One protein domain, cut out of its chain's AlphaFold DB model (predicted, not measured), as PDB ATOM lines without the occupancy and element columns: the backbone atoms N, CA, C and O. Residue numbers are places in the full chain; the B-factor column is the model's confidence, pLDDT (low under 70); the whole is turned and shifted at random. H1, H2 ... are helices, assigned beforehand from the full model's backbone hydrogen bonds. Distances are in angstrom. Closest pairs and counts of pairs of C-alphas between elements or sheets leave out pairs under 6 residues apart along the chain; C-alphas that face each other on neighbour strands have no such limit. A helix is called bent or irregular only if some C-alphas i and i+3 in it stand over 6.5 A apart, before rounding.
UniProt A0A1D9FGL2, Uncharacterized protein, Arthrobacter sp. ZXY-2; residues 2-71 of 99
ATOM      1  N   THR A   2      34.500  19.721 -17.930       70.38
ATOM      2  CA  THR A   2      35.420  18.876 -18.696       70.38
ATOM      3  C   THR A   2      34.877  17.451 -18.711       70.38
ATOM      4  O   THR A   2      34.620  16.881 -17.652       70.38
ATOM      5  N   THR A   3      34.648  16.877 -19.891       85.19
ATOM      6  CA  THR A   3      34.107  15.512 -19.996       85.19
ATOM      7  C   THR A   3      35.225  14.469 -19.901       85.19
ATOM      8  O   THR A   3      36.374  14.762 -20.251       85.19
ATOM      9  N   PRO A   4      34.922  13.215 -19.510       84.12
ATOM     10  CA  PRO A   4      35.887  12.118 -19.605       84.12
ATOM     11  C   PRO A   4      36.496  11.993 -21.011       84.12
ATOM     12  O   PRO A   4      37.690  11.738 -21.150       84.12
ATOM     13  N   GLN A   5      35.715  12.258 -22.065       86.94
ATOM     14  CA  GLN A   5      36.203  12.278 -23.448       86.94
ATOM     15  C   GLN A   5      37.350  13.285 -23.643       86.94
ATOM     16  O   GLN A   5      38.399  12.923 -24.170       86.94
ATOM     17  N   GLN A   6      37.177  14.521 -23.163       85.50
ATOM     18  CA  GLN A   6      38.202  15.568 -23.236       85.50
ATOM     19  C   GLN A   6      39.440  15.201 -22.415       85.50
ATOM     20  O   GLN A   6      40.565  15.381 -22.876       85.50
ATOM     21  N   ALA A   7      39.241  14.606 -21.237       84.94
ATOM     22  CA  ALA A   7      40.325  14.110 -20.398       84.94
ATOM     23  C   ALA A   7      41.178  13.040 -21.106       84.94
ATOM     24  O   ALA A   7      42.406  13.066 -21.024       84.94
ATOM     25  N   LYS A   8      40.549  12.133 -21.861       87.94
ATOM     26  CA  LYS A   8      41.266  11.141 -22.674       87.94
ATOM     27  C   LYS A   8      42.068  11.796 -23.796       87.94
ATOM     28  O   LYS A   8      43.228  11.436 -23.992       87.94
ATOM     29  N   THR A   9      41.476  12.751 -24.509       89.06
ATOM     30  CA  THR A   9      42.166  13.488 -25.574       89.06
ATOM     31  C   THR A   9      43.379  14.240 -25.033       89.06
ATOM     32  O   THR A   9      44.451  14.155 -25.626       89.06
ATOM     33  N   ALA A  10      43.255  14.895 -23.877       86.75
ATOM     34  CA  ALA A  10      44.369  15.593 -23.241       86.75
ATOM     35  C   ALA A  10      45.518  14.639 -22.880       86.75
ATOM     36  O   ALA A  10      46.679  14.919 -23.175       86.75
ATOM     37  N   VAL A  11      45.201  13.462 -22.326       86.56
ATOM     38  CA  VAL A  11      46.204  12.421 -22.048       86.56
ATOM     39  C   VAL A  11      46.876  11.927 -23.330       86.56
ATOM     40  O   VAL A  11      48.081  11.702 -23.343       86.56
ATOM     41  N   GLN A  12      46.146  11.777 -24.433       88.56
ATOM     42  CA  GLN A  12      46.756  11.386 -25.706       88.56
ATOM     43  C   GLN A  12      47.684  12.473 -26.259       88.56
ATOM     44  O   GLN A  12      48.793  12.152 -26.679       88.56
ATOM     45  N   LYS A  13      47.265  13.743 -26.208       87.94
ATOM     46  CA  LYS A  13      48.069  14.889 -26.659       87.94
ATOM     47  C   LYS A  13      49.370  15.007 -25.872       87.94
ATOM     48  O   LYS A  13      50.442  15.041 -26.466       87.94
ATOM     49  N   VAL A  14      49.293  14.976 -24.540       84.12
ATOM     50  CA  VAL A  14      50.492  15.113 -23.703       84.12
ATOM     51  C   VAL A  14      51.452  13.936 -23.881       84.12
ATOM     52  O   VAL A  14      52.657  14.133 -23.853       84.12
ATOM     53  N   LEU A  15      50.943  12.719 -24.105       83.25
ATOM     54  CA  LEU A  15      51.787  11.542 -24.323       83.25
ATOM     55  C   LEU A  15      52.398  11.471 -25.727       83.25
ATOM     56  O   LEU A  15      53.339  10.705 -25.925       83.25
ATOM     57  N   ALA A  16      51.868  12.237 -26.681       84.81
ATOM     58  CA  ALA A  16      52.483  12.429 -27.989       84.81
ATOM     59  C   ALA A  16      53.610  13.476 -27.942       84.81
ATOM     60  O   ALA A  16      54.572  13.362 -28.695       84.81
ATOM     61  N   GLU A  17      53.498  14.475 -27.061       80.50
ATOM     62  CA  GLU A  17      54.470  15.570 -26.935       80.50
ATOM     63  C   GLU A  17      55.606  15.240 -25.955       80.50
ATOM     64  O   GLU A  17      56.757  15.597 -26.194       80.50
ATOM     65  N   VAL A  18      55.311  14.529 -24.862       78.06
ATOM     66  CA  VAL A  18      56.290  14.207 -23.818       78.06
ATOM     67  C   VAL A  18      56.170  12.762 -23.320       78.06
ATOM     68  O   VAL A  18      55.080  12.181 -23.303       78.06
ATOM     69  N   PRO A  19      57.276  12.150 -22.855       73.56
ATOM     70  CA  PRO A  19      57.226  10.809 -22.290       73.56
ATOM     71  C   PRO A  19      56.346  10.762 -21.033       73.56
ATOM     72  O   PRO A  19      56.199  11.741 -20.304       73.56
ATOM     73  N   ARG A  20      55.815   9.575 -20.716       69.94
ATOM     74  CA  ARG A  20      54.952   9.321 -19.538       69.94
ATOM     75  C   ARG A  20      55.577   9.710 -18.194       69.94
ATOM     76  O   ARG A  20      54.865   9.828 -17.200       69.94
ATOM     77  N   GLU A  21      56.897   9.817 -18.147       69.69
ATOM     78  CA  GLU A  21      57.673  10.174 -16.957       69.69
ATOM     79  C   GLU A  21      57.836  11.691 -16.798       69.69
ATOM     80  O   GLU A  21      58.232  12.152 -15.731       69.69
ATOM     81  N   HIS A  22      57.464  12.464 -17.824       72.25
ATOM     82  CA  HIS A  22      57.499  13.915 -17.803       72.25
ATOM     83  C   HIS A  22      56.438  14.494 -16.861       72.25
ATOM     84  O   HIS A  22      55.329  13.968 -16.716       72.25
ATOM     85  N   GLU A  23      56.758  15.633 -16.251       71.25
ATOM     86  CA  GLU A  23      55.875  16.302 -15.300       71.25
ATOM     87  C   GLU A  23      54.509  16.655 -15.895       71.25
ATOM     88  O   GLU A  23      53.479  16.358 -15.285       71.25
ATOM     89  N   ALA A  24      54.510  17.245 -17.091       74.81
ATOM     90  CA  ALA A  24      53.289  17.648 -17.779       74.81
ATOM     91  C   ALA A  24      52.362  16.447 -18.033       74.81
ATOM     92  O   ALA A  24      51.167  16.517 -17.747       74.81
ATOM     93  N   ALA A  25      52.920  15.307 -18.467       79.19
ATOM     94  CA  ALA A  25      52.154  14.075 -18.643       79.19
ATOM     95  C   ALA A  25      51.506  13.634 -17.332       79.19
ATOM     96  O   ALA A  25      50.328  13.287 -17.306       79.19
ATOM     97  N   TYR A  26      52.244  13.698 -16.226       78.62
ATOM     98  CA  TYR A  26      51.698  13.345 -14.926       78.62
ATOM     99  C   TYR A  26      50.557  14.270 -14.485       78.62
ATOM    100  O   TYR A  26      49.536  13.769 -14.017       78.62
ATOM    101  N   GLN A  27      50.707  15.591 -14.626       77.81
ATOM    102  CA  GLN A  27      49.664  16.543 -14.227       77.81
ATOM    103  C   GLN A  27      48.378  16.333 -15.033       77.81
ATOM    104  O   GLN A  27      47.290  16.250 -14.459       77.81
ATOM    105  N   VAL A  28      48.509  16.164 -16.351       83.88
ATOM    106  CA  VAL A  28      47.377  15.895 -17.245       83.88
ATOM    107  C   VAL A  28      46.721  14.557 -16.907       83.88
ATOM    108  O   VAL A  28      45.503  14.504 -16.760       83.88
ATOM    109  N   ILE A  29      47.499  13.487 -16.707       83.56
ATOM    110  CA  ILE A  29      46.961  12.168 -16.338       83.56
ATOM    111  C   ILE A  29      46.256  12.219 -14.980       83.56
ATOM    112  O   ILE A  29      45.169  11.665 -14.838       83.56
ATOM    113  N   TYR A  30      46.831  12.891 -13.984       81.19
ATOM    114  CA  TYR A  30      46.217  13.035 -12.666       81.19
ATOM    115  C   TYR A  30      44.873  13.774 -12.745       81.19
ATOM    116  O   TYR A  30      43.872  13.309 -12.195       81.19
ATOM    117  N   ALA A  31      44.829  14.901 -13.461       81.94
ATOM    118  CA  ALA A  31      43.598  15.653 -13.672       81.94
ATOM    119  C   ALA A  31      42.559  14.830 -14.453       81.94
ATOM    120  O   ALA A  31      41.394  14.793 -14.063       81.94
ATOM    121  N   ALA A  32      42.986  14.098 -15.484       85.12
ATOM    122  CA  ALA A  32      42.121  13.226 -16.267       85.12
ATOM    123  C   ALA A  32      41.511  12.089 -15.434       85.12
ATOM    124  O   ALA A  32      40.317  11.816 -15.543       85.12
ATOM    125  N   VAL A  33      42.303  11.456 -14.562       82.94
ATOM    126  CA  VAL A  33      41.808  10.420 -13.644       82.94
ATOM    127  C   VAL A  33      40.765  10.994 -12.689       82.94
ATOM    128  O   VAL A  33      39.727  10.361 -12.510       82.94
ATOM    129  N   ARG A  34      40.993  12.187 -12.117       81.06
ATOM    130  CA  ARG A  34      39.988  12.842 -11.262       81.06
ATOM    131  C   ARG A  34      38.675  13.066 -12.002       81.06
ATOM    132  O   ARG A  34      37.652  12.637 -11.494       81.06
ATOM    133  N   ILE A  35      38.719  13.624 -13.212       84.00
ATOM    134  CA  ILE A  35      37.520  13.873 -14.030       84.00
ATOM    135  C   ILE A  35      36.753  12.572 -14.299       84.00
ATOM    136  O   ILE A  35      35.530  12.534 -14.184       84.00
ATOM    137  N   CYS A  36      37.452  11.479 -14.626       82.56
ATOM    138  CA  CYS A  36      36.814  10.176 -14.815       82.56
ATOM    139  C   CYS A  36      36.158   9.654 -13.527       82.56
ATOM    140  O   CYS A  36      35.049   9.127 -13.582       82.56
ATOM    141  N   VAL A  37      36.820   9.797 -12.376       80.62
ATOM    142  CA  VAL A  37      36.285   9.353 -11.079       80.62
ATOM    143  C   VAL A  37      35.099  10.216 -10.635       80.62
ATOM    144  O   VAL A  37      34.098   9.671 -10.185       80.62
ATOM    145  N   GLU A  38      35.170  11.537 -10.811       81.19
ATOM    146  CA  GLU A  38      34.067  12.473 -10.538       81.19
ATOM    147  C   GLU A  38      32.858  12.212 -11.444       81.19
ATOM    148  O   GLU A  38      31.718  12.354 -11.012       81.19
ATOM    149  N   ALA A  39      33.090  11.736 -12.671       82.12
ATOM    150  CA  ALA A  39      32.043  11.256 -13.571       82.12
ATOM    151  C   ALA A  39      31.480   9.866 -13.193       82.12
ATOM    152  O   ALA A  39      30.698   9.296 -13.953       82.12
ATOM    153  N   GLY A  40      31.882   9.298 -12.051       82.50
ATOM    154  CA  GLY A  40      31.386   8.019 -11.538       82.50
ATOM    155  C   GLY A  40      32.114   6.782 -12.070       82.50
ATOM    156  O   GLY A  40      31.661   5.662 -11.830       82.50
ATOM    157  N   MET A  41      33.237   6.930 -12.785       82.50
ATOM    158  CA  MET A  41      34.001   5.772 -13.259       82.50
ATOM    159  C   MET A  41      34.822   5.142 -12.133       82.50
ATOM    160  O   MET A  41      35.596   5.803 -11.439       82.50
ATOM    161  N   GLU A  42      34.756   3.815 -12.026       81.75
ATOM    162  CA  GLU A  42      35.668   3.076 -11.159       81.75
ATOM    163  C   GLU A  42      37.126   3.257 -11.597       81.75
ATOM    164  O   GLU A  42      37.451   3.333 -12.781       81.75
ATOM    165  N   ARG A  43      38.053   3.200 -10.641       74.50
ATOM    166  CA  ARG A  43      39.493   3.393 -10.886       74.50
ATOM    167  C   ARG A  43      40.064   2.474 -11.969       74.50
ATOM    168  O   ARG A  43      40.887   2.901 -12.776       74.50
ATOM    169  N   LYS A  44      39.621   1.210 -12.019       79.75
ATOM    170  CA  LYS A  44      40.021   0.260 -13.073       79.75
ATOM    171  C   LYS A  44      39.471   0.665 -14.443       79.75
ATOM    172  O   LYS A  44      40.192   0.550 -15.433       79.75
ATOM    173  N   ALA A  45      38.224   1.135 -14.489       83.12
ATOM    174  CA  ALA A  45      37.588   1.613 -15.710       83.12
ATOM    175  C   ALA A  45      38.273   2.891 -16.214       83.12
ATOM    176  O   ALA A  45      38.667   2.935 -17.375       83.12
ATOM    177  N   ALA A  46      38.541   3.857 -15.330       83.44
ATOM    178  CA  ALA A  46      39.287   5.075 -15.641       83.44
ATOM    179  C   ALA A  46      40.702   4.768 -16.163       83.44
ATOM    180  O   ALA A  46      41.111   5.304 -17.191       83.44
ATOM    181  N   ALA A  47      41.431   3.842 -15.526       82.81
ATOM    182  CA  ALA A  47      42.752   3.422 -15.995       82.81
ATOM    183  C   ALA A  47      42.711   2.852 -17.422       82.81
ATOM    184  O   ALA A  47      43.510   3.238 -18.275       82.81
ATOM    185  N   ARG A  48      41.755   1.953 -17.692       86.06
ATOM    186  CA  ARG A  48      41.574   1.343 -19.016       86.06
ATOM    187  C   ARG A  48      41.152   2.378 -20.057       86.06
ATOM    188  O   ARG A  48      41.652   2.351 -21.176       86.06
ATOM    189  N   PHE A  49      40.269   3.294 -19.678       85.12
ATOM    190  CA  PHE A  49      39.753   4.346 -20.543       85.12
ATOM    191  C   PHE A  49      40.840   5.348 -20.962       85.12
ATOM    192  O   PHE A  49      40.922   5.713 -22.136       85.12
ATOM    193  N   LEU A  50      41.716   5.724 -20.024       82.19
ATOM    194  CA  LEU A  50      42.848   6.629 -20.247       82.19
ATOM    195  C   LEU A  50      44.098   5.923 -20.805       82.19
ATOM    196  O   LEU A  50      45.089   6.582 -21.108       82.19
ATOM    197  N   GLY A  51      44.081   4.591 -20.948       82.12
ATOM    198  CA  GLY A  51      45.214   3.822 -21.480       82.12
ATOM    199  C   GLY A  51      46.434   3.781 -20.552       82.12
ATOM    200  O   GLY A  51      47.571   3.670 -21.015       82.12
ATOM    201  N   ILE A  52      46.215   3.885 -19.239       81.00
ATOM    202  CA  ILE A  52      47.261   3.903 -18.211       81.00
ATOM    203  C   ILE A  52      47.197   2.653 -17.331       81.00
ATOM    204  O   ILE A  52      46.183   1.965 -17.227       81.00
ATOM    205  N   SER A  53      48.305   2.346 -16.660       76.44
ATOM    206  CA  SER A  53      48.370   1.171 -15.793       76.44
ATOM    207  C   SER A  53      47.566   1.391 -14.509       76.44
ATOM    208  O   SER A  53      47.844   2.329 -13.762       76.44
ATOM    209  N   ARG A  54      46.620   0.490 -14.207       69.81
ATOM    210  CA  ARG A  54      45.789   0.547 -12.984       69.81
ATOM    211  C   ARG A  54      46.612   0.610 -11.695       69.81
ATOM    212  O   ARG A  54      46.167   1.183 -10.714       69.81
ATOM    213  N   TRP A  55      47.807   0.018 -11.708       67.31
ATOM    214  CA  TRP A  55      48.732  -0.041 -10.573       67.31
ATOM    215  C   TRP A  55      49.343   1.311 -10.226       67.31
ATOM    216  O   TRP A  55      49.876   1.488  -9.138       67.31
ATOM    217  N   ARG A  56      49.249   2.269 -11.149       69.62
ATOM    218  CA  ARG A  56      49.610   3.653 -10.891       69.62
ATOM    219  C   ARG A  56      48.446   4.459 -10.339       69.62
ATOM    220  O   ARG A  56      48.648   5.632 -10.124       69.62
ATOM    221  N   ILE A  57      47.258   3.898 -10.114       68.81
ATOM    222  CA  ILE A  57      46.152   4.612  -9.466       68.81
ATOM    223  C   ILE A  57      45.947   4.028  -8.070       68.81
ATOM    224  O   ILE A  57      45.658   2.841  -7.918       68.81
ATOM    225  N   ASP A  58      46.068   4.872  -7.052       68.44
ATOM    226  CA  ASP A  58      45.879   4.493  -5.659       68.44
ATOM    227  C   ASP A  58      44.439   4.069  -5.335       68.44
ATOM    228  O   ASP A  58      43.491   4.332  -6.082       68.44
ATOM    229  N   LYS A  59      44.246   3.466  -4.158       64.69
ATOM    230  CA  LYS A  59      42.950   3.256  -3.499       64.69
ATOM    231  C   LYS A  59      42.085   4.513  -3.455       64.69
ATOM    232  O   LYS A  59      40.873   4.398  -3.597       64.69
ATOM    233  N   GLN A  60      42.714   5.682  -3.384       62.53
ATOM    234  CA  GLN A  60      42.059   6.988  -3.374       62.53
ATOM    235  C   GLN A  60      41.870   7.623  -4.766       62.53
ATOM    236  O   GLN A  60      41.453   8.770  -4.857       62.53
ATOM    237  N   GLY A  61      42.214   6.932  -5.861       58.59
ATOM    238  CA  GLY A  61      42.103   7.490  -7.218       58.59
ATOM    239  C   GLY A  61      43.251   8.427  -7.607       58.59
ATOM    240  O   GLY A  61      43.195   9.079  -8.643       58.59
ATOM    241  N   ARG A  62      44.312   8.494  -6.797       64.12
ATOM    242  CA  ARG A  62      45.491   9.328  -7.059       64.12
ATOM    243  C   ARG A  62      46.447   8.599  -7.996       64.12
ATOM    244  O   ARG A  62      46.817   7.464  -7.715       64.12
ATOM    245  N   TYR A  63      46.842   9.227  -9.098       65.38
ATOM    246  CA  TYR A  63      47.880   8.669  -9.968       65.38
ATOM    247  C   TYR A  63      49.258   8.767  -9.276       65.38
ATOM    248  O   TYR A  63      49.536   9.787  -8.666       65.38
ATOM    249  N   PHE A  64      50.105   7.737  -9.336       63.72
ATOM    250  CA  PHE A  64      51.415   7.647  -8.681       63.72
ATOM    251  C   PHE A  64      52.559   7.902  -9.677       63.72
ATOM    252  O   PHE A  64      52.587   7.321 -10.770       63.72
ATOM    253  N   ARG A  65      53.543   8.725  -9.280       62.38
ATOM    254  CA  ARG A  65      54.848   8.836  -9.966       62.38
ATOM    255  C   ARG A  65      55.745   7.648  -9.603       62.38
ATOM    256  O   ARG A  65      55.611   7.056  -8.536       62.38
ATOM    257  N   SER A  66      56.693   7.311 -10.479       55.50
ATOM    258  CA  SER A  66      57.808   6.424 -10.122       55.50
ATOM    259  C   SER A  66      58.814   7.172  -9.228       55.50
ATOM    260  O   SER A  66      58.994   8.385  -9.359       55.50
ATOM    261  N   LEU A  67      59.515   6.459  -8.337       51.66
ATOM    262  CA  LEU A  67      60.594   7.018  -7.498       51.66
ATOM    263  C   LEU A  67      61.684   7.723  -8.326       51.66
ATOM    264  O   LEU A  67      62.237   8.733  -7.898       51.66
ATOM    265  N   ARG A  68      61.958   7.225  -9.539       49.34
ATOM    266  CA  ARG A  68      62.919   7.815 -10.482       49.34
ATOM    267  C   ARG A  68      62.450   9.176 -11.010       49.34
ATOM    268  O   ARG A  68      63.205  10.136 -10.912       49.34
ATOM    269  N   ALA A  69      61.191   9.272 -11.443       51.16
ATOM    270  CA  ALA A  69      60.583  10.537 -11.862       51.16
ATOM    271  C   ALA A  69      60.504  11.538 -10.696       51.16
ATOM    272  O   ALA A  69      60.732  12.728 -10.865       51.16
ATOM    273  N   THR A  70      60.256  11.043  -9.480       52.91
ATOM    274  CA  THR A  70      60.281  11.857  -8.256       52.91
ATOM    275  C   THR A  70      61.683  12.437  -8.019       52.91
ATOM    276  O   THR A  70      61.820  13.630  -7.776       52.91
ATOM    277  N   ARG A  71      62.749  11.639  -8.181       47.84
ATOM    278  CA  ARG A  71      64.138  12.116  -8.059       47.84
ATOM    279  C   ARG A  71      64.496  13.205  -9.068       47.84
ATOM    280  O   ARG A  71      65.156  14.154  -8.673       47.84
TER     281      ARG A  71
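AT A GLANCE: This is residues 2 to 71 of the 99 residues of an uncharacterized protein of Arthrobacter sp. ZXY-2 (UniProt A0A1D9FGL2). A helical hairpin, H1 and H2 side by side and running opposite ways, makes the body of the domain, and the short helix H3 packs steeply on both of them toward the end away from their link. After H3 a long stretch with no named element, residues 51 to 66, makes a loop and then runs back past H2 toward the end of the hairpin where H1 is linked to H2, to the small helix H4, which touches no helix. The printed part has 70 residues with four named helices in the order H1, H2, H3, H4 along the chain, and no named strand; the class is all helix. The whole is compact, with a radius of gyration of the C-alphas of 11.1 A, and the C-alphas span 33 by 26 by 16 A along their three main axes.

HOW THE PARTS SIT: The longest helix by residues is H2, residues 23 to 38. It touches H1, residues 4 to 17, with 20 pairs of C-alphas within 8 A, and the closest are those of Ala 7 and Ala 32, 4.6 A apart. The two run opposite ways at a shallow tilt of 12 degrees, their centres are 9.4 A apart, and together they form a helical hairpin. H3, residues 43 to 50, touches H2 with 9 pairs of C-alphas within 8 A, the closest being those of Cys 36 and Ala 46, 5.7 A apart. These two run opposite ways at a steep tilt of 56 degrees. H3 also touches H1, with 4 pairs of C-alphas within 8 A, and H1 takes part in this with residues 7 to 11 alone; the closest C-alphas are those of Lys 8 and Leu 50, 5.4 A apart. H1 and H3 run the same way at a steep tilt of 58 degrees. Of these three pairs of helices that touch, one is at a shallow tilt, and the helix packing is mostly crossed, but only just. H4, residues 67 to 71, is apart from H1 and from H3. It is only just apart from H2, their closest C-alphas being 8.2 A apart. In H1, H2, H3 and H4 every O i to N i+4 pair of the backbone is within hydrogen-bond range.

IN THESE COORDINATES: H2 has 16 residues, Glu 23 to Glu 38, and measures 22.6 A from first to last C-alpha; C-alpha 23 stands at (55.875, 16.302, -15.300). H1 has 14 residues, Pro 4 to Glu 17, and measures 20.3 A, beginning with C-alpha 4 at (35.887, 12.118, -19.605). H3 has 8 residues, Arg 43 to Leu 50, and measures 10.5 A. H4 has 5 residues, Leu 67 to Arg 71, and measures 6.2 A, ending with C-alpha 71 at (64.138, 12.116, -8.059). No helix is bent or irregular.

THE WHOLE: The two C-alphas farthest apart in the domain are those of Gly 40 and Arg 71, 33.2 A, and the first and last printed C-alphas, those of Thr 2 and Arg 71, are 31.4 A apart. The printed part runs from residue 2 to residue 71 and has no cut. The links from H1 to H2, of 5 residues, and from H2 to H3, of 4 residues, are tight. The link from H3 to H4, of 16 residues, is long, and its C-alphas lie 6 to 14 A from the mean of the C-alphas. The mean pLDDT of the printed part is 76.1. The model's confidence is low, under 70, at 20 residues, namely residues 20 to 21 and 54 to 71, and the mean pLDDT of H4 is 51.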